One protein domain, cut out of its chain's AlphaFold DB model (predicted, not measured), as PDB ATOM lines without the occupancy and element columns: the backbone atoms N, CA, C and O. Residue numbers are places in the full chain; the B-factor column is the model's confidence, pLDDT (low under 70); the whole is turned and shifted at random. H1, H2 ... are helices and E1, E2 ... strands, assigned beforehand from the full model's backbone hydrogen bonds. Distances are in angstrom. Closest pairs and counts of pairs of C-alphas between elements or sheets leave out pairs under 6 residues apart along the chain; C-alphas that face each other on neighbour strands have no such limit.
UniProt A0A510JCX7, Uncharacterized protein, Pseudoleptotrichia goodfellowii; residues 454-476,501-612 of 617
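What this domain is: This is residues 454 to 476 and 501 to 612 of the 617 residues of an uncharacterized protein of Pseudoleptotrichia goodfellowii (UniProt A0A510JCX7). A small three-stranded sheet has H6 packed over its strand E3, with H3 beside the strands on the same face, and the longest axis runs from H2 at one end of the body to H7 and H8 at the other. H2 stands crosswise at its end, with the unnamed residues 501 to 516 at that end too, while H1, H4 and H5 lie between the two ends. The printed part has 135 residues, with eight named helices and three named strands in the order H1 E1 E2 H2 H3 H4 H5 E3 H6 H7 H8. The sheet runs E1 E2 E3, antiparallel throughout, and the class is mostly helix. The whole is compact, with a radius of gyration of the C-alphas of 15.4 A and spans of 44 by 36 by 24 A.

How they stand to each other: H1, residues 457 to 460, only grazes the sheet. E1, residues 461 to 464, and E2, residues 467 to 471, form a hairpin, antiparallel at 125 degrees, with N 462 and O 469 2.8 A apart, within hydrogen-bond range. E3, residues 576 to 578, is the other antiparallel neighbour of E2, at 152 degrees, with N 470 and O 577 2.8 A apart, within hydrogen-bond range; E1 and E3 are the edge strands. H2, residues 517 to 532, is not on the sheet. With its residues 529 to 532 alone it touches H3, residues 544 to 550, in a helical hairpin at a steep tilt of 38 degrees, opposite ways; their closest C-alphas, of Lys 530 and Arg 547, are 5.0 A apart. H3 has a height over the sheet of 8.3 A and is only just over none of the strands, with 2 of its 7 C-alphas falling on E2. H6, residues 579 to 587, is on the same face at a height of 6.7 A, over E3 and slantwise to the strands at 54 degrees on the local plane. H4, residues 553 to 561, touches H6 about perpendicular, at 77 degrees, with the closest C-alphas, of Ser 558 and Lys 586, 6.6 A apart. H5, residues 563 to 573, only grazes the sheet, with its residues 566 to 573. H8, residues 599 to 611, touches H5 with its residues 603 to 607 alone, at a steep tilt of 62 degrees, the same way; the closest C-alphas, of Ala 569 and Ile 606, are 6.2 A apart. With its residues 606 to 610 alone H8 touches H6, at a steep tilt of 52 degrees, opposite ways; the closest C-alphas, of Asp 581 and Leu 610, are 6.1 A apart. H7, residues 589 to 594, and H8 are a helical hairpin that only just touches, with 3 pairs of C-alphas within 8 A, the closest being Ile 592 and Arg 602 at 6.0 A. H2 and H8 are apart. Every O i to N i+4 pair is within hydrogen-bond range in H3, H4, H6, H7 and H8; in H2 it is 11 of 12, in H5 4 of 7, and H1 is too short for such a pair.

Where its parts are: H1 begins at C-alpha 457, (23.897, -27.794, 2.670). E2 is 12.8 A long from first to last C-alpha. H2 is 20.9 A long and begins at C-alpha 517, (31.628, -17.844, -9.005). H5 is 15.4 A long. H8 is 18.2 A long and ends at C-alpha 611, (30.793, -43.194, 18.800).

The domain as a whole: The two C-alphas farthest apart, those of Gly 538 and Asn 597, are 46.6 A apart. Residues 477 to 500 are not printed, and C-alphas 476 and 501 are 11.9 A apart across the cut. Of the links that are printed whole, H2 to H3, with 11 residues, is long and the others are tight. The mean pLDDT of the printed part is 75.4; residue 455 and residues 503 to 528, 537 to 538 and 551 to 557 are under 70, and H2 has a mean of 50.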
ATOM      1  N   ASN A 454      23.811 -30.945  -2.021       70.38
ATOM      2  CA  ASN A 454      25.230 -30.870  -1.668       70.38
ATOM      3  C   ASN A 454      25.813 -29.457  -1.821       70.38
ATOM      4  O   ASN A 454      26.804 -29.133  -1.173       70.38
ATOM      5  N   GLU A 455      25.191 -28.610  -2.638       68.81
ATOM      6  CA  GLU A 455      25.587 -27.213  -2.834       68.81
ATOM      7  C   GLU A 455      24.807 -26.251  -1.928       68.81
ATOM      8  O   GLU A 455      25.277 -25.154  -1.641       68.81
ATOM      9  N   SER A 456      23.650 -26.670  -1.406       73.50
ATOM     10  CA  SER A 456      22.813 -25.869  -0.505       73.50
ATOM     11  C   SER A 456      22.842 -26.331   0.957       73.50
ATOM     12  O   SER A 456      21.961 -25.968   1.740       73.50
ATOM     13  N   VAL A 457      23.831 -27.140   1.348       77.06
ATOM     14  CA  VAL A 457      23.897 -27.794   2.670       77.06
ATOM     15  C   VAL A 457      23.850 -26.803   3.843       77.06
ATOM     16  O   VAL A 457      23.250 -27.099   4.876       77.06
ATOM     17  N   TYR A 458      24.399 -25.597   3.668       79.44
ATOM     18  CA  TYR A 458      24.430 -24.540   4.684       79.44
ATOM     19  C   TYR A 458      23.074 -23.876   4.958       79.44
ATOM     20  O   TYR A 458      22.967 -23.134   5.922       79.44
ATOM     21  N   HIS A 459      22.022 -24.179   4.195       85.44
ATOM     22  CA  HIS A 459      20.657 -23.771   4.551       85.44
ATOM     23  C   HIS A 459      19.971 -24.773   5.487       85.44
ATOM     24  O   HIS A 459      18.762 -24.705   5.669       85.44
ATOM     25  N   ASN A 460      20.713 -25.721   6.068       87.69
ATOM     26  CA  ASN A 460      20.195 -26.751   6.972       87.69
ATOM     27  C   ASN A 460      20.827 -26.690   8.367       87.69
ATOM     28  O   ASN A 460      20.928 -27.712   9.055       87.69
ATOM     29  N   LEU A 461      21.277 -25.508   8.788       87.69
ATOM     30  CA  LEU A 461      21.878 -25.298  10.097       87.69
ATOM     31  C   LEU A 461      20.834 -25.454  11.201       87.69
ATOM     32  O   LEU A 461      19.702 -24.974  11.125       87.69
ATOM     33  N   THR A 462      21.247 -26.113  12.271       88.75
ATOM     34  CA  THR A 462      20.511 -26.268  13.519       88.75
ATOM     35  C   THR A 462      21.491 -26.235  14.691       88.75
ATOM     36  O   THR A 462      22.697 -26.075  14.500       88.75
ATOM     37  N   PHE A 463      20.985 -26.369  15.913       85.88
ATOM     38  CA  PHE A 463      21.799 -26.405  17.121       85.88
ATOM     39  C   PHE A 463      21.516 -27.665  17.909       85.88
ATOM     40  O   PHE A 463      20.365 -28.027  18.152       85.88
ATOM     41  N   LYS A 464      22.588 -28.321  18.345       83.56
ATOM     42  CA  LYS A 464      22.507 -29.490  19.213       83.56
ATOM     43  C   LYS A 464      23.646 -29.408  20.214       83.56
ATOM     44  O   LYS A 464      24.801 -29.277  19.826       83.56
ATOM     45  N   ASN A 465      23.319 -29.456  21.504       80.75
ATOM     46  CA  ASN A 465      24.296 -29.422  22.599       80.75
ATOM     47  C   ASN A 465      25.242 -28.199  22.570       80.75
ATOM     48  O   ASN A 465      26.427 -28.327  22.865       80.75
ATOM     49  N   GLY A 466      24.734 -27.020  22.190       81.44
ATOM     50  CA  GLY A 466      25.522 -25.778  22.118       81.44
ATOM     51  C   GLY A 466      26.457 -25.669  20.905       81.44
ATOM     52  O   GLY A 466      27.204 -24.698  20.790       81.44
ATOM     53  N   GLU A 467      26.414 -26.636  19.987       85.94
ATOM     54  CA  GLU A 467      27.217 -26.666  18.766       85.94
ATOM     55  C   GLU A 467      26.331 -26.473  17.525       85.94
ATOM     56  O   GLU A 467      25.178 -26.921  17.503       85.94
ATOM     57  N   ILE A 468      26.881 -25.836  16.481       88.31
ATOM     58  CA  ILE A 468      26.260 -25.853  15.152       88.31
ATOM     59  C   ILE A 468      26.180 -27.302  14.669       88.31
ATOM     60  O   ILE A 468      27.141 -28.068  14.759       88.31
ATOM     61  N   ALA A 469      25.028 -27.661  14.123       91.19
ATOM     62  CA  ALA A 469      24.773 -28.942  13.499       91.19
ATOM     63  C   ALA A 469      24.093 -28.751  12.139       91.19
ATOM     64  O   ALA A 469      23.534 -27.692  11.864       91.19
ATOM     65  N   ILE A 470      24.135 -29.779  11.294       92.00
ATOM     66  CA  ILE A 470      23.504 -29.795   9.972       92.00
ATOM     67  C   ILE A 470      22.453 -30.905   9.937       92.00
ATOM     68  O   ILE A 470      22.740 -32.050  10.300       92.00
ATOM     69  N   ASN A 471      21.236 -30.560   9.512       92.81
ATOM     70  CA  ASN A 471      20.148 -31.504   9.258       92.81
ATOM     71  C   ASN A 471      20.249 -32.094   7.839       92.81
ATOM     72  O   ASN A 471      20.422 -31.361   6.872       92.81
ATOM     73  N   PHE A 472      20.088 -33.410   7.720       93.88
ATOM     74  CA  PHE A 472      20.155 -34.183   6.474       93.88
ATOM     75  C   PHE A 472      18.868 -34.976   6.171       93.88
ATOM     76  O   PHE A 472      18.769 -35.580   5.105       93.88
ATOM     77  N   LYS A 473      17.885 -35.011   7.086       87.94
ATOM     78  CA  LYS A 473      16.658 -35.824   6.933       87.94
ATOM     79  C   LYS A 473      15.487 -35.050   6.326       87.94
ATOM     80  O   LYS A 473      14.750 -35.592   5.511       87.94
ATOM     81  N   GLU A 474      15.325 -33.790   6.709       85.44
ATOM     82  CA  GLU A 474      14.254 -32.905   6.231       85.44
ATOM     83  C   GLU A 474      14.875 -31.615   5.712       85.44
ATOM     84  O   GLU A 474      14.756 -30.553   6.321       85.44
ATOM     85  N   VAL A 475      15.634 -31.747   4.625       89.06
ATOM     86  CA  VAL A 475      16.445 -30.645   4.119       89.06
ATOM     87  C   VAL A 475      15.587 -29.559   3.477       89.06
ATOM     88  O   VAL A 475      14.609 -29.812   2.766       89.06
ATOM     89  N   ASN A 476      15.994 -28.327   3.729       88.75
ATOM     90  CA  ASN A 476      15.565 -27.141   3.028       88.75
ATOM     91  C   ASN A 476      16.080 -27.191   1.587       88.75
ATOM     92  O   ASN A 476      17.196 -27.637   1.312       88.75
ATOM     93  N   LYS A 501      19.180 -18.120  10.550       71.19
ATOM     94  CA  LYS A 501      20.354 -18.967  10.255       71.19
ATOM     95  C   LYS A 501      20.300 -19.725   8.915       71.19
ATOM     96  O   LYS A 501      21.347 -20.152   8.445       71.19
ATOM     97  N   ASN A 502      19.112 -19.913   8.331       71.00
ATOM     98  CA  ASN A 502      18.906 -20.667   7.089       71.00
ATOM     99  C   ASN A 502      18.308 -19.825   5.951       71.00
ATOM    100  O   ASN A 502      18.077 -20.365   4.863       71.00
ATOM    101  N   MET A 503      18.036 -18.535   6.181       67.75
ATOM    102  CA  MET A 503      17.478 -17.664   5.149       67.75
ATOM    103  C   MET A 503      18.459 -17.496   3.984       67.75
ATOM    104  O   MET A 503      19.667 -17.681   4.138       67.75
ATOM    105  N   GLY A 504      17.924 -17.170   2.809       58.34
ATOM    106  CA  GLY A 504      18.756 -16.834   1.660       58.34
ATOM    107  C   GLY A 504      19.529 -15.553   1.910       58.34
ATOM    108  O   GLY A 504      18.957 -14.571   2.381       58.34
ATOM    109  N   THR A 505      20.812 -15.569   1.583       54.97
ATOM    110  CA  THR A 505      21.628 -14.357   1.534       54.97
ATOM    111  C   THR A 505      21.561 -13.816   0.116       54.97
ATOM    112  O   THR A 505      21.567 -14.590  -0.838       54.97
ATOM    113  N   TYR A 506      21.490 -12.497  -0.056       53.22
ATOM    114  CA  TYR A 506      21.671 -11.947  -1.394       53.22
ATOM    115  C   TYR A 506      23.075 -12.277  -1.883       53.22
ATOM    116  O   TYR A 506      24.046 -11.954  -1.198       53.22
ATOM    117  N   ASN A 507      23.171 -12.910  -3.046       47.00
ATOM    118  CA  ASN A 507      24.460 -13.159  -3.662       47.00
ATOM    119  C   ASN A 507      24.874 -11.905  -4.411       47.00
ATOM    120  O   ASN A 507      24.163 -11.453  -5.307       47.00
ATOM    121  N   PHE A 508      26.049 -11.370  -4.095       44.91
ATOM    122  CA  PHE A 508      26.612 -10.261  -4.866       44.91
ATOM    123  C   PHE A 508      27.141 -10.711  -6.247       44.91
ATOM    124  O   PHE A 508      27.636  -9.881  -7.010       44.91
ATOM    125  N   TYR A 509      26.990 -12.005  -6.564       39.53
ATOM    126  CA  TYR A 509      27.351 -12.684  -7.808       39.53
ATOM    127  C   TYR A 509      26.222 -13.641  -8.242       39.53
ATOM    128  O   TYR A 509      25.631 -14.338  -7.416       39.53
ATOM    129  N   THR A 510      25.895 -13.681  -9.534       34.44
ATOM    130  CA  THR A 510      24.793 -14.490 -10.086       34.44
ATOM    131  C   THR A 510      25.099 -15.990 -10.082       34.44
ATOM    132  O   THR A 510      26.207 -16.400 -10.406       34.44
ATOM    133  N   TYR A 511      24.104 -16.842  -9.808       29.72
ATOM    134  CA  TYR A 511      24.248 -18.295  -9.972       29.72
ATOM    135  C   TYR A 511      24.052 -18.673 -11.447       29.72
ATOM    136  O   TYR A 511      22.946 -18.566 -11.971       29.72
ATOM    137  N   GLY A 512      25.104 -19.147 -12.120       31.48
ATOM    138  CA  GLY A 512      24.987 -19.639 -13.500       31.48
ATOM    139  C   GLY A 512      26.281 -19.748 -14.308       31.48
ATOM    140  O   GLY A 512      26.249 -20.334 -15.388       31.48
ATOM    141  N   SER A 513      27.409 -19.249 -13.802       26.06
ATOM    142  CA  SER A 513      28.699 -19.232 -14.503       26.06
ATOM    143  C   SER A 513      29.695 -20.215 -13.878       26.06
ATOM    144  O   SER A 513      29.729 -20.470 -12.677       26.06
ATOM    145  N   ILE A 514      30.505 -20.836 -14.726       24.98
ATOM    146  CA  ILE A 514      31.422 -21.930 -14.399       24.98
ATOM    147  C   ILE A 514      32.483 -21.471 -13.366       24.98
ATOM    148  O   ILE A 514      33.168 -20.479 -13.578       24.98
ATOM    149  N   ASN A 515      32.647 -22.236 -12.278       27.25
ATOM    150  CA  ASN A 515      33.803 -22.442 -11.368       27.25
ATOM    151  C   ASN A 515      34.738 -21.282 -10.900       27.25
ATOM    152  O   ASN A 515      35.724 -21.581 -10.233       27.25
ATOM    153  N   ILE A 516      34.487 -19.996 -11.179       24.44
ATOM    154  CA  ILE A 516      35.036 -18.887 -10.350       24.44
ATOM    155  C   ILE A 516      33.977 -18.309  -9.436       24.44
ATOM    156  O   ILE A 516      34.323 -17.925  -8.319       24.44
ATOM    157  N   ASP A 517      32.710 -18.311  -9.861       29.72
ATOM    158  CA  ASP A 517      31.628 -17.844  -9.005       29.72
ATOM    159  C   ASP A 517      31.693 -18.576  -7.669       29.72
ATOM    160  O   ASP A 517      31.794 -17.925  -6.652       29.72
ATOM    161  N   ALA A 518      31.879 -19.898  -7.627       30.89
ATOM    162  CA  ALA A 518      32.031 -20.634  -6.364       30.89
ATOM    163  C   ALA A 518      33.217 -20.186  -5.467       30.89
ATOM    164  O   ALA A 518      33.136 -20.308  -4.244       30.89
ATOM    165  N   ALA A 519      34.313 -19.672  -6.040       27.28
ATOM    166  CA  ALA A 519      35.500 -19.241  -5.296       27.28
ATOM    167  C   ALA A 519      35.374 -17.798  -4.775       27.28
ATOM    168  O   ALA A 519      35.759 -17.537  -3.639       27.28
ATOM    169  N   GLN A 520      34.792 -16.874  -5.550       30.58
ATOM    170  CA  GLN A 520      34.512 -15.496  -5.110       30.58
ATOM    171  C   GLN A 520      33.242 -15.402  -4.240       30.58
ATOM    172  O   GLN A 520      33.246 -14.667  -3.251       30.58
ATOM    173  N   HIS A 521      32.235 -16.240  -4.506       38.03
ATOM    174  CA  HIS A 521      31.081 -16.546  -3.639       38.03
ATOM    175  C   HIS A 521      31.551 -17.142  -2.299       38.03
ATOM    176  O   HIS A 521      31.166 -16.696  -1.220       38.03
ATOM    177  N   GLY A 522      32.522 -18.062  -2.342       34.41
ATOM    178  CA  GLY A 522      33.148 -18.669  -1.162       34.41
ATOM    179  C   GLY A 522      34.105 -17.769  -0.360       34.41
ATOM    180  O   GLY A 522      34.432 -18.108   0.781       34.41
ATOM    181  N   ILE A 523      34.570 -16.644  -0.915       32.75
ATOM    182  CA  ILE A 523      35.473 -15.695  -0.234       32.75
ATOM    183  C   ILE A 523      34.695 -14.491   0.305       32.75
ATOM    184  O   ILE A 523      34.920 -14.092   1.450       32.75
ATOM    185  N   THR A 524      33.759 -13.951  -0.477       44.88
ATOM    186  CA  THR A 524      33.039 -12.710  -0.153       44.88
ATOM    187  C   THR A 524      31.748 -12.999   0.608       44.88
ATOM    188  O   THR A 524      31.607 -12.554   1.746       44.88
ATOM    189  N   ASP A 525      30.857 -13.838   0.068       51.31
ATOM    190  CA  ASP A 525      29.550 -14.116   0.684       51.31
ATOM    191  C   ASP A 525      29.709 -14.978   1.941       51.31
ATOM    192  O   ASP A 525      29.192 -14.651   3.009       51.31
ATOM    193  N   VAL A 526      30.541 -16.023   1.877       56.66
ATOM    194  CA  VAL A 526      30.913 -16.814   3.064       56.66
ATOM    195  C   VAL A 526      31.756 -15.990   4.048       56.66
ATOM    196  O   VAL A 526      31.695 -16.232   5.254       56.66
ATOM    197  N   GLY A 527      32.545 -15.022   3.571       59.97
ATOM    198  CA  GLY A 527      33.330 -14.115   4.414       59.97
ATOM    199  C   GLY A 527      32.442 -13.189   5.246       59.97
ATOM    200  O   GLY A 527      32.566 -13.148   6.476       59.97
ATOM    201  N   PHE A 528      31.496 -12.513   4.595       65.38
ATOM    202  CA  PHE A 528      30.499 -11.683   5.265       65.38
ATOM    203  C   PHE A 528      29.559 -12.512   6.135       65.38
ATOM    204  O   PHE A 528      29.317 -12.133   7.279       65.38
ATOM    205  N   TRP A 529      29.128 -13.691   5.682       73.62
ATOM    206  CA  TRP A 529      28.350 -14.608   6.510       73.62
ATOM    207  C   TRP A 529      29.123 -15.047   7.758       73.62
ATOM    208  O   TRP A 529      28.587 -14.999   8.860       73.62
ATOM    209  N   LYS A 530      30.413 -15.397   7.662       70.25
ATOM    210  CA  LYS A 530      31.235 -15.685   8.853       70.25
ATOM    211  C   LYS A 530      31.250 -14.496   9.808       70.25
ATOM    212  O   LYS A 530      31.002 -14.667  11.004       70.25
ATOM    213  N   LYS A 531      31.477 -13.289   9.284       75.25
ATOM    214  CA  LYS A 531      31.605 -12.063  10.079       75.25
ATOM    215  C   LYS A 531      30.290 -11.659  10.751       75.25
ATOM    216  O   LYS A 531      30.261 -11.518  11.972       75.25
ATOM    217  N   TYR A 532      29.214 -11.566   9.983       78.75
ATOM    218  CA  TYR A 532      27.951 -10.938  10.376       78.75
ATOM    219  C   TYR A 532      26.788 -11.926  10.527       78.75
ATOM    220  O   TYR A 532      25.859 -11.657  11.275       78.75
ATOM    221  N   GLY A 533      26.869 -13.109   9.921       77.12
ATOM    222  CA  GLY A 533      25.759 -14.058   9.868       77.12
ATOM    223  C   GLY A 533      24.746 -13.660   8.802       77.12
ATOM    224  O   GLY A 533      25.060 -12.917   7.874       77.12
ATOM    225  N   THR A 534      23.530 -14.163   8.917       74.62
ATOM    226  CA  THR A 534      22.422 -13.862   7.988       74.62
ATOM    227  C   THR A 534      21.431 -12.845   8.561       74.62
ATOM    228  O   THR A 534      20.521 -12.392   7.873       74.62
ATOM    229  N   ALA A 535      21.587 -12.475   9.834       76.31
ATOM    230  CA  ALA A 535      20.781 -11.456  10.494       76.31
ATOM    231  C   ALA A 535      21.575 -10.772  11.621       76.31
ATOM    232  O   ALA A 535      22.521 -11.364  12.146       76.31
ATOM    233  N   PRO A 536      21.170  -9.559  12.045       79.31
ATOM    234  CA  PRO A 536      21.811  -8.844  13.142       79.31
ATOM    235  C   PRO A 536      21.917  -9.653  14.439       79.31
ATOM    236  O   PRO A 536      21.107 -10.539  14.738       79.31
ATOM    237  N   LYS A 537      22.910  -9.290  15.257       69.56
ATOM    238  CA  LYS A 537      23.157  -9.909  16.564       69.56
ATOM    239  C   LYS A 537      21.893  -9.872  17.436       69.56
ATOM    240  O   LYS A 537      21.318  -8.810  17.653       69.56
ATOM    241  N   GLY A 538      21.500 -11.033  17.963       69.88
ATOM    242  CA  GLY A 538      20.267 -11.218  18.741       69.88
ATOM    243  C   GLY A 538      19.116 -11.841  17.945       69.88
ATOM    244  O   GLY A 538      18.167 -12.323  18.554       69.88
ATOM    245  N   ILE A 539      19.230 -11.886  16.612       76.38
ATOM    246  CA  ILE A 539      18.302 -12.586  15.712       76.38
ATOM    247  C   ILE A 539      18.962 -13.856  15.166       76.38
ATOM    248  O   ILE A 539      18.377 -14.934  15.256       76.38
ATOM    249  N   ASP A 540      20.191 -13.759  14.647       76.69
ATOM    250  CA  ASP A 540      20.983 -14.939  14.283       76.69
ATOM    251  C   ASP A 540      21.538 -15.610  15.560       76.69
ATOM    252  O   ASP A 540      22.299 -14.978  16.305       76.69
ATOM    253  N   PRO A 541      21.168 -16.874  15.853       77.56
ATOM    254  CA  PRO A 541      21.637 -17.591  17.039       77.56
ATOM    255  C   PRO A 541      23.094 -18.076  16.934       77.56
ATOM    256  O   PRO A 541      23.632 -18.593  17.914       77.56
ATOM    257  N   THR A 542      23.734 -17.973  15.763       81.62
ATOM    258  CA  THR A 542      25.121 -18.413  15.559       81.62
ATOM    259  C   THR A 542      26.122 -17.356  16.029       81.62
ATOM    260  O   THR A 542      25.935 -16.149  15.854       81.62
ATOM    261  N   THR A 543      27.244 -17.799  16.600       85.50
ATOM    262  CA  THR A 543      28.388 -16.915  16.863       85.50
ATOM    263  C   THR A 543      29.337 -16.885  15.667       85.50
ATOM    264  O   THR A 543      29.437 -17.850  14.907       85.50
ATOM    265  N   LYS A 544      30.101 -15.795  15.532       81.69
ATOM    266  CA  LYS A 544      31.166 -15.679  14.523       81.69
ATOM    267  C   LYS A 544      32.128 -16.873  14.568       81.69
ATOM    268  O   LYS A 544      32.394 -17.473  13.535       81.69
ATOM    269  N   GLU A 545      32.578 -17.269  15.758       81.75
ATOM    270  CA  GLU A 545      33.499 -18.402  15.933       81.75
ATOM    271  C   GLU A 545      32.894 -19.726  15.433       81.75
ATOM    272  O   GLU A 545      33.561 -20.526  14.774       81.75
ATOM    273  N   GLN A 546      31.611 -19.964  15.721       83.38
ATOM    274  CA  GLN A 546      30.921 -21.154  15.232       83.38
ATOM    275  C   GLN A 546      30.822 -21.148  13.697       83.38
ATOM    276  O   GLN A 546      31.073 -22.179  13.069       83.38
ATOM    277  N   ARG A 547      30.519 -19.991  13.089       81.38
ATOM    278  CA  ARG A 547      30.468 -19.826  11.626       81.38
ATOM    279  C   ARG A 547      31.838 -19.978  10.967       81.38
ATOM    280  O   ARG A 547      31.946 -20.618   9.925       81.38
ATOM    281  N   GLU A 548      32.901 -19.467  11.581       76.50
ATOM    282  CA  GLU A 548      34.279 -19.639  11.101       76.50
ATOM    283  C   GLU A 548      34.700 -21.113  11.080       76.50
ATOM    284  O   GLU A 548      35.315 -21.559  10.109       76.50
ATOM    285  N   LYS A 549      34.312 -21.885  12.103       76.69
ATOM    286  CA  LYS A 549      34.572 -23.330  12.192       76.69
ATOM    287  C   LYS A 549      33.840 -24.121  11.106       76.69
ATOM    288  O   LYS A 549      34.478 -24.832  10.330       76.69
ATOM    289  N   ILE A 550      32.513 -24.000  11.031       74.19
ATOM    290  CA  ILE A 550      31.700 -24.777  10.075       74.19
ATOM    291  C   ILE A 550      31.873 -24.280   8.626       74.19
ATOM    292  O   ILE A 550      31.767 -25.064   7.684       74.19
ATOM    293  N   GLY A 551      32.180 -22.994   8.439       66.12
ATOM    294  CA  GLY A 551      32.465 -22.372   7.146       66.12
ATOM    295  C   GLY A 551      33.926 -22.477   6.709       66.12
ATOM    296  O   GLY A 551      34.312 -21.860   5.714       66.12
ATOM    297  N   ALA A 552      34.782 -23.189   7.449       67.88
ATOM    298  CA  ALA A 552      36.165 -23.405   7.040       67.88
ATOM    299  C   ALA A 552      36.203 -24.086   5.661       67.88
ATOM    300  O   ALA A 552      35.491 -25.063   5.437       67.88
ATOM    301  N   ALA A 553      37.057 -23.610   4.747       57.41
ATOM    302  CA  ALA A 553      37.060 -24.055   3.347       57.41
ATOM    303  C   ALA A 553      37.153 -25.586   3.210       57.41
ATOM    304  O   ALA A 553      36.386 -26.202   2.480       57.41
ATOM    305  N   GLY A 554      38.023 -26.227   3.998       58.81
ATOM    306  CA  GLY A 554      38.145 -27.683   3.982       58.81
ATOM    307  C   GLY A 554      36.932 -28.434   4.548       58.81
ATOM    308  O   GLY A 554      36.793 -29.617   4.279       58.81
ATOM    309  N   VAL A 555      36.095 -27.806   5.378       69.31
ATOM    310  CA  VAL A 555      34.819 -28.391   5.835       69.31
ATOM    311  C   VAL A 555      33.771 -28.258   4.735       69.31
ATOM    312  O   VAL A 555      33.130 -29.253   4.411       69.31
ATOM    313  N   GLY A 556      33.666 -27.080   4.112       64.56
ATOM    314  CA  GLY A 556      32.743 -26.832   3.002       64.56
ATOM    315  C   GLY A 556      32.995 -27.737   1.794       64.56
ATOM    316  O   GLY A 556      32.063 -28.378   1.321       64.56
ATOM    317  N   LEU A 557      34.256 -27.870   1.361       63.31
ATOM    318  CA  LEU A 557      34.638 -28.782   0.270       63.31
ATOM    319  C   LEU A 557      34.264 -30.234   0.590       63.31
ATOM    320  O   LEU A 557      33.631 -30.903  -0.214       63.31
ATOM    321  N   SER A 558      34.576 -30.693   1.805       73.56
ATOM    322  CA  SER A 558      34.236 -32.049   2.246       73.56
ATOM    323  C   SER A 558      32.722 -32.282   2.242       73.56
ATOM    324  O   SER A 558      32.257 -33.287   1.721       73.56
ATOM    325  N   LEU A 559      31.929 -31.352   2.784       74.19
ATOM    326  CA  LEU A 559      30.466 -31.469   2.801       74.19
ATOM    327  C   LEU A 559      29.855 -31.482   1.393       74.19
ATOM    328  O   LEU A 559      28.851 -32.163   1.195       74.19
ATOM    329  N   LYS A 560      30.451 -30.756   0.439       73.88
ATOM    330  CA  LYS A 560      30.011 -30.720  -0.961       73.88
ATOM    331  C   LYS A 560      30.370 -32.006  -1.709       73.88
ATOM    332  O   LYS A 560      29.492 -32.628  -2.310       73.88
ATOM    333  N   ASP A 561      31.641 -32.396  -1.670       73.31
ATOM    334  CA  ASP A 561      32.176 -33.502  -2.474       73.31
ATOM    335  C   ASP A 561      31.755 -34.865  -1.912       73.31
ATOM    336  O   ASP A 561      31.486 -35.803  -2.661       73.31
ATOM    337  N   ASP A 562      31.626 -34.953  -0.584       82.62
ATOM    338  CA  ASP A 562      31.345 -36.191   0.147       82.62
ATOM    339  C   ASP A 562      29.955 -36.208   0.785       82.62
ATOM    340  O   ASP A 562      29.689 -36.980   1.712       82.62
ATOM    341  N   TYR A 563      29.045 -35.375   0.271       86.31
ATOM    342  CA  TYR A 563      27.694 -35.172   0.796       86.31
ATOM    343  C   TYR A 563      26.952 -36.478   1.102       86.31
ATOM    344  O   TYR A 563      26.351 -36.612   2.167       86.31
ATOM    345  N   GLN A 564      27.024 -37.461   0.199       91.19
ATOM    346  CA  GLN A 564      26.326 -38.739   0.370       91.19
ATOM    347  C   GLN A 564      26.815 -39.504   1.605       91.19
ATOM    348  O   GLN A 564      25.998 -40.028   2.356       91.19
ATOM    349  N   TYR A 565      28.118 -39.488   1.896       93.62
ATOM    350  CA  TYR A 565      28.665 -40.139   3.089       93.62
ATOM    351  C   TYR A 565      28.244 -39.426   4.377       93.62
ATOM    352  O   TYR A 565      27.969 -40.083   5.378       93.62
ATOM    353  N   TYR A 566      28.133 -38.093   4.362       94.88
ATOM    354  CA  TYR A 566      27.567 -37.349   5.492       94.88
ATOM    355  C   TYR A 566      26.077 -37.638   5.679       94.88
ATOM    356  O   TYR A 566      25.631 -37.840   6.809       94.88
ATOM    357  N   LYS A 567      25.312 -37.714   4.587       94.81
ATOM    358  CA  LYS A 567      23.888 -38.060   4.619       94.81
ATOM    359  C   LYS A 567      23.675 -39.465   5.185       94.81
ATOM    360  O   LYS A 567      22.853 -39.621   6.085       94.81
ATOM    361  N   GLU A 568      24.459 -40.449   4.749       93.44
ATOM    362  CA  GLU A 568      24.485 -41.798   5.334       93.44
ATOM    363  C   GLU A 568      24.842 -41.751   6.825       93.44
ATOM    364  O   GLU A 568      24.092 -42.243   7.666       93.44
ATOM    365  N   ALA A 569      25.944 -41.088   7.185       95.50
ATOM    366  CA  ALA A 569      26.399 -41.009   8.569       95.50
ATOM    367  C   ALA A 569      25.388 -40.336   9.503       95.50
ATOM    368  O   ALA A 569      25.255 -40.729  10.665       95.50
ATOM    369  N   SER A 570      24.629 -39.363   8.996       95.44
ATOM    370  CA  SER A 570      23.582 -38.678   9.752       95.44
ATOM    371  C   SER A 570      22.504 -39.629  10.275       95.44
ATOM    372  O   SER A 570      21.908 -39.353  11.317       95.44
ATOM    373  N   GLN A 571      22.283 -40.777   9.623       94.00
ATOM    374  CA  GLN A 571      21.283 -41.763  10.034       94.00
ATOM    375  C   GLN A 571      21.589 -42.334  11.430       94.00
ATOM    376  O   GLN A 571      20.670 -42.532  12.222       94.00
ATOM    377  N   HIS A 572      22.872 -42.450  11.801       94.00
ATOM    378  CA  HIS A 572      23.324 -42.850  13.148       94.00
ATOM    379  C   HIS A 572      23.150 -41.753  14.214       94.00
ATOM    380  O   HIS A 572      23.442 -41.956  15.397       94.00
ATOM    381  N   ARG A 573      22.713 -40.557  13.807       93.31
ATOM    382  CA  ARG A 573      22.519 -39.375  14.662       93.31
ATOM    383  C   ARG A 573      21.136 -38.733  14.473       93.31
ATOM    384  O   ARG A 573      20.965 -37.539  14.724       93.31
ATOM    385  N   ASN A 574      20.132 -39.529  14.091       91.56
ATOM    386  CA  ASN A 574      18.749 -39.093  13.831       91.56
ATOM    387  C   ASN A 574      18.644 -38.001  12.752       91.56
ATOM    388  O   ASN A 574      17.826 -37.090  12.853       91.56
ATOM    389  N   GLY A 575      19.485 -38.083  11.723       93.19
ATOM    390  CA  GLY A 575      19.507 -37.147  10.603       93.19
ATOM    391  C   GLY A 575      20.240 -35.835  10.876       93.19
ATOM    392  O   GLY A 575      20.221 -34.967  10.015       93.19
ATOM    393  N   VAL A 576      20.878 -35.661  12.039       94.38
ATOM    394  CA  VAL A 576      21.547 -34.406  12.413       94.38
ATOM    395  C   VAL A 576      22.980 -34.673  12.855       94.38
ATOM    396  O   VAL A 576      23.193 -35.340  13.865       94.38
ATOM    397  N   LEU A 577      23.955 -34.102  12.147       95.19
ATOM    398  CA  LEU A 577      25.376 -34.186  12.498       95.19
ATOM    399  C   LEU A 577      25.848 -32.880  13.128       95.19
ATOM    400  O   LEU A 577      25.660 -31.816  12.538       95.19
ATOM    401  N   THR A 578      26.479 -32.938  14.300       94.38
ATOM    402  CA  THR A 578      27.104 -31.743  14.891       94.38
ATOM    403  C   THR A 578      28.427 -31.416  14.193       94.38
ATOM    404  O   THR A 578      28.993 -32.267  13.506       94.38
ATOM    405  N   TYR A 579      28.964 -30.203  14.360       90.56
ATOM    406  CA  TYR A 579      30.283 -29.863  13.810       90.56
ATOM    407  C   TYR A 579      31.369 -30.859  14.255       90.56
ATOM    408  O   TYR A 579      32.201 -31.268  13.445       90.56
ATOM    409  N   SER A 580      31.318 -31.334  15.498       91.75
ATOM    410  CA  SER A 580      32.215 -32.370  16.007       91.75
ATOM    411  C   SER A 580      32.064 -33.702  15.268       91.75
ATOM    412  O   SER A 580      33.073 -34.348  14.979       91.75
ATOM    413  N   ASP A 581      30.837 -34.111  14.932       94.56
ATOM    414  CA  ASP A 581      30.607 -35.290  14.088       94.56
ATOM    415  C   ASP A 581      31.188 -35.074  12.684       94.56
ATOM    416  O   ASP A 581      31.948 -35.907  12.189       94.56
ATOM    417  N   ILE A 582      30.899 -33.921  12.070       92.38
ATOM    418  CA  ILE A 582      31.369 -33.554  10.725       92.38
ATOM    419  C   ILE A 582      32.898 -33.558  10.659       92.38
ATOM    420  O   ILE A 582      33.476 -34.090   9.708       92.38
ATOM    421  N   LYS A 583      33.561 -33.009  11.681       90.56
ATOM    422  CA  LYS A 583      35.020 -32.982  11.797       90.56
ATOM    423  C   LYS A 583      35.604 -34.395  11.855       90.56
ATOM    424  O   LYS A 583      36.496 -34.703  11.069       90.56
ATOM    425  N   ARG A 584      35.075 -35.269  12.721       92.56
ATOM    426  CA  ARG A 584      35.538 -36.666  12.841       92.56
ATOM    427  C   ARG A 584      35.365 -37.446  11.540       92.56
ATOM    428  O   ARG A 584      36.272 -38.170  11.127       92.56
ATOM    429  N   LEU A 585      34.208 -37.290  10.895       92.81
ATOM    430  CA  LEU A 585      33.919 -37.917   9.607       92.81
ATOM    431  C   LEU A 585      34.878 -37.416   8.529       92.81
ATOM    432  O   LEU A 585      35.455 -38.231   7.820       92.81
ATOM    433  N   LYS A 586      35.118 -36.100   8.456       87.94
ATOM    434  CA  LYS A 586      36.079 -35.500   7.521       87.94
ATOM    435  C   LYS A 586      37.483 -36.090   7.691       87.94
ATOM    436  O   LYS A 586      38.107 -36.486   6.712       87.94
ATOM    437  N   GLU A 587      37.981 -36.166   8.925       87.00
ATOM    438  CA  GLU A 587      39.318 -36.700   9.240       87.00
ATOM    439  C   GLU A 587      39.475 -38.180   8.846       87.00
ATOM    440  O   GLU A 587      40.576 -38.629   8.530       87.00
ATOM    441  N   ASN A 588      38.371 -38.931   8.810       89.38
ATOM    442  CA  ASN A 588      38.343 -40.348   8.447       89.38
ATOM    443  C   ASN A 588      37.718 -40.608   7.066       89.38
ATOM    444  O   ASN A 588      37.475 -41.763   6.716       89.38
ATOM    445  N   MET A 589      37.470 -39.565   6.269       88.44
ATOM    446  CA  MET A 589      36.690 -39.673   5.036       88.44
ATOM    447  C   MET A 589      37.357 -40.580   4.000       88.44
ATOM    448  O   MET A 589      36.686 -41.335   3.302       88.44
ATOM    449  N   TRP A 590      38.690 -40.568   3.945       83.06
ATOM    450  CA  TRP A 590      39.459 -41.467   3.087       83.06
ATOM    451  C   TRP A 590      39.179 -42.944   3.411       83.06
ATOM    452  O   TRP A 590      38.908 -43.717   2.500       83.06
ATOM    453  N   ARG A 591      39.118 -43.309   4.701       84.75
ATOM    454  CA  ARG A 591      38.793 -44.673   5.155       84.75
ATOM    455  C   ARG A 591      37.364 -45.034   4.805       84.75
ATOM    456  O   ARG A 591      37.113 -46.126   4.332       84.75
ATOM    457  N   ILE A 592      36.420 -44.114   5.013       85.62
ATOM    458  CA  ILE A 592      35.007 -44.339   4.673       85.62
ATOM    459  C   ILE A 592      34.862 -44.660   3.173       85.62
ATOM    460  O   ILE A 592      34.127 -45.579   2.809       85.62
ATOM    461  N   LYS A 593      35.611 -43.956   2.313       83.31
ATOM    462  CA  LYS A 593      35.620 -44.162   0.856       83.31
ATOM    463  C   LYS A 593      36.242 -45.486   0.413       83.31
ATOM    464  O   LYS A 593      35.826 -46.012  -0.618       83.31
ATOM    465  N   GLU A 594      37.193 -46.049   1.160       86.81
ATOM    466  CA  GLU A 594      37.752 -47.380   0.858       86.81
ATOM    467  C   GLU A 594      36.665 -48.466   0.888       86.81
ATOM    468  O   GLU A 594      36.664 -49.369   0.053       86.81
ATOM    469  N   TYR A 595      35.661 -48.311   1.754       82.19
ATOM    470  CA  TYR A 595      34.510 -49.214   1.857       82.19
ATOM    471  C   TYR A 595      33.327 -48.785   0.968       82.19
ATOM    472  O   TYR A 595      32.174 -49.128   1.243       82.19
ATOM    473  N   LYS A 596      33.556 -48.047  -0.131       78.62
ATOM    474  CA  LYS A 596      32.471 -47.625  -1.048       78.62
ATOM    475  C   LYS A 596      31.630 -48.799  -1.578       78.62
ATOM    476  O   LYS A 596      30.423 -48.648  -1.747       78.62
ATOM    477  N   ASN A 597      32.252 -49.965  -1.763       83.31
ATOM    478  CA  ASN A 597      31.611 -51.179  -2.280       83.31
ATOM    479  C   ASN A 597      31.133 -52.146  -1.177       83.31
ATOM    480  O   ASN A 597      30.514 -53.155  -1.494       83.31
ATOM    481  N   PHE A 598      31.397 -51.850   0.100       87.25
ATOM    482  CA  PHE A 598      31.078 -52.717   1.240       87.25
ATOM    483  C   PHE A 598      30.171 -51.963   2.214       87.25
ATOM    484  O   PHE A 598      30.640 -51.315   3.148       87.25
ATOM    485  N   TYR A 599      28.862 -51.981   1.943       83.94
ATOM    486  CA  TYR A 599      27.894 -51.140   2.652       83.94
ATOM    487  C   TYR A 599      27.894 -51.382   4.168       83.94
ATOM    488  O   TYR A 599      28.066 -50.430   4.926       83.94
ATOM    489  N   ASP A 600      27.775 -52.634   4.616       89.19
ATOM    490  CA  ASP A 600      27.684 -52.958   6.049       89.19
ATOM    491  C   ASP A 600      28.970 -52.604   6.809       89.19
ATOM    492  O   ASP A 600      28.922 -51.995   7.881       89.19
ATOM    493  N   ASP A 601      30.134 -52.894   6.223       88.75
ATOM    494  CA  ASP A 601      31.434 -52.528   6.794       88.75
ATOM    495  C   ASP A 601      31.602 -51.010   6.884       88.75
ATOM    496  O   ASP A 601      32.068 -50.487   7.903       88.75
ATOM    497  N   ARG A 602      31.154 -50.281   5.853       92.38
ATOM    498  CA  ARG A 602      31.128 -48.817   5.859       92.38
ATOM    499  C   ARG A 602      30.234 -48.287   6.976       92.38
ATOM    500  O   ARG A 602      30.666 -47.403   7.715       92.38
ATOM    501  N   GLN A 603      29.025 -48.827   7.144       93.06
ATOM    502  CA  GLN A 603      28.111 -48.412   8.213       93.06
ATOM    503  C   GLN A 603      28.696 -48.691   9.604       93.06
ATOM    504  O   GLN A 603      28.637 -47.827  10.484       93.06
ATOM    505  N   ASN A 604      29.332 -49.849   9.797       91.12
ATOM    506  CA  ASN A 604      30.013 -50.202  11.044       91.12
ATOM    507  C   ASN A 604      31.185 -49.257  11.350       91.12
ATOM    508  O   ASN A 604      31.334 -48.788  12.483       91.12
ATOM    509  N   LEU A 605      31.998 -48.929  10.339       91.06
ATOM    510  CA  LEU A 605      33.097 -47.972  10.461       91.06
ATOM    511  C   LEU A 605      32.587 -46.569  10.811       91.06
ATOM    512  O   LEU A 605      33.107 -45.948  11.739       91.06
ATOM    513  N   ILE A 606      31.563 -46.082  10.106       93.19
ATOM    514  CA  ILE A 606      30.937 -44.778  10.355       93.19
ATOM    515  C   ILE A 606      30.427 -44.699  11.794       93.19
ATOM    516  O   ILE A 606      30.758 -43.752  12.511       93.19
ATOM    517  N   LYS A 607      29.685 -45.713  12.251       93.75
ATOM    518  CA  LYS A 607      29.186 -45.781  13.627       93.75
ATOM    519  C   LYS A 607      30.332 -45.721  14.639       93.75
ATOM    520  O   LYS A 607      30.294 -44.911  15.561       93.75
ATOM    521  N   LYS A 608      31.402 -46.495  14.420       93.19
ATOM    522  CA  LYS A 608      32.599 -46.478  15.277       93.19
ATOM    523  C   LYS A 608      33.259 -45.095  15.327       93.19
ATOM    524  O   LYS A 608      33.617 -44.637  16.412       93.19
ATOM    525  N   ILE A 609      33.409 -44.418  14.187       92.19
ATOM    526  CA  ILE A 609      33.969 -43.057  14.113       92.19
ATOM    527  C   ILE A 609      33.110 -42.078  14.919       92.19
ATOM    528  O   ILE A 609      33.639 -41.279  15.692       92.19
ATOM    529  N   LEU A 610      31.787 -42.152  14.764       91.19
ATOM    530  CA  LEU A 610      30.850 -41.268  15.449       91.19
ATOM    531  C   LEU A 610      30.806 -41.519  16.962       91.19
ATOM    532  O   LEU A 610      30.708 -40.556  17.724       91.19
ATOM    533  N   ASP A 611      30.892 -42.777  17.394       88.25
ATOM    534  CA  ASP A 611      30.793 -43.194  18.800       88.25
ATOM    535  C   ASP A 611      32.129 -43.137  19.561       88.25
ATOM    536  O   ASP A 611      32.171 -43.377  20.770       88.25
ATOM    537  N   THR A 612      33.230 -42.775  18.892       79.25
ATOM    538  CA  THR A 612      34.528 -42.578  19.547       79.25
ATOM    539  C   THR A 612      34.458 -41.365  20.492       79.25
ATOM    540  O   THR A 612      34.631 -40.212  20.091       79.25
TER     541      THR A 612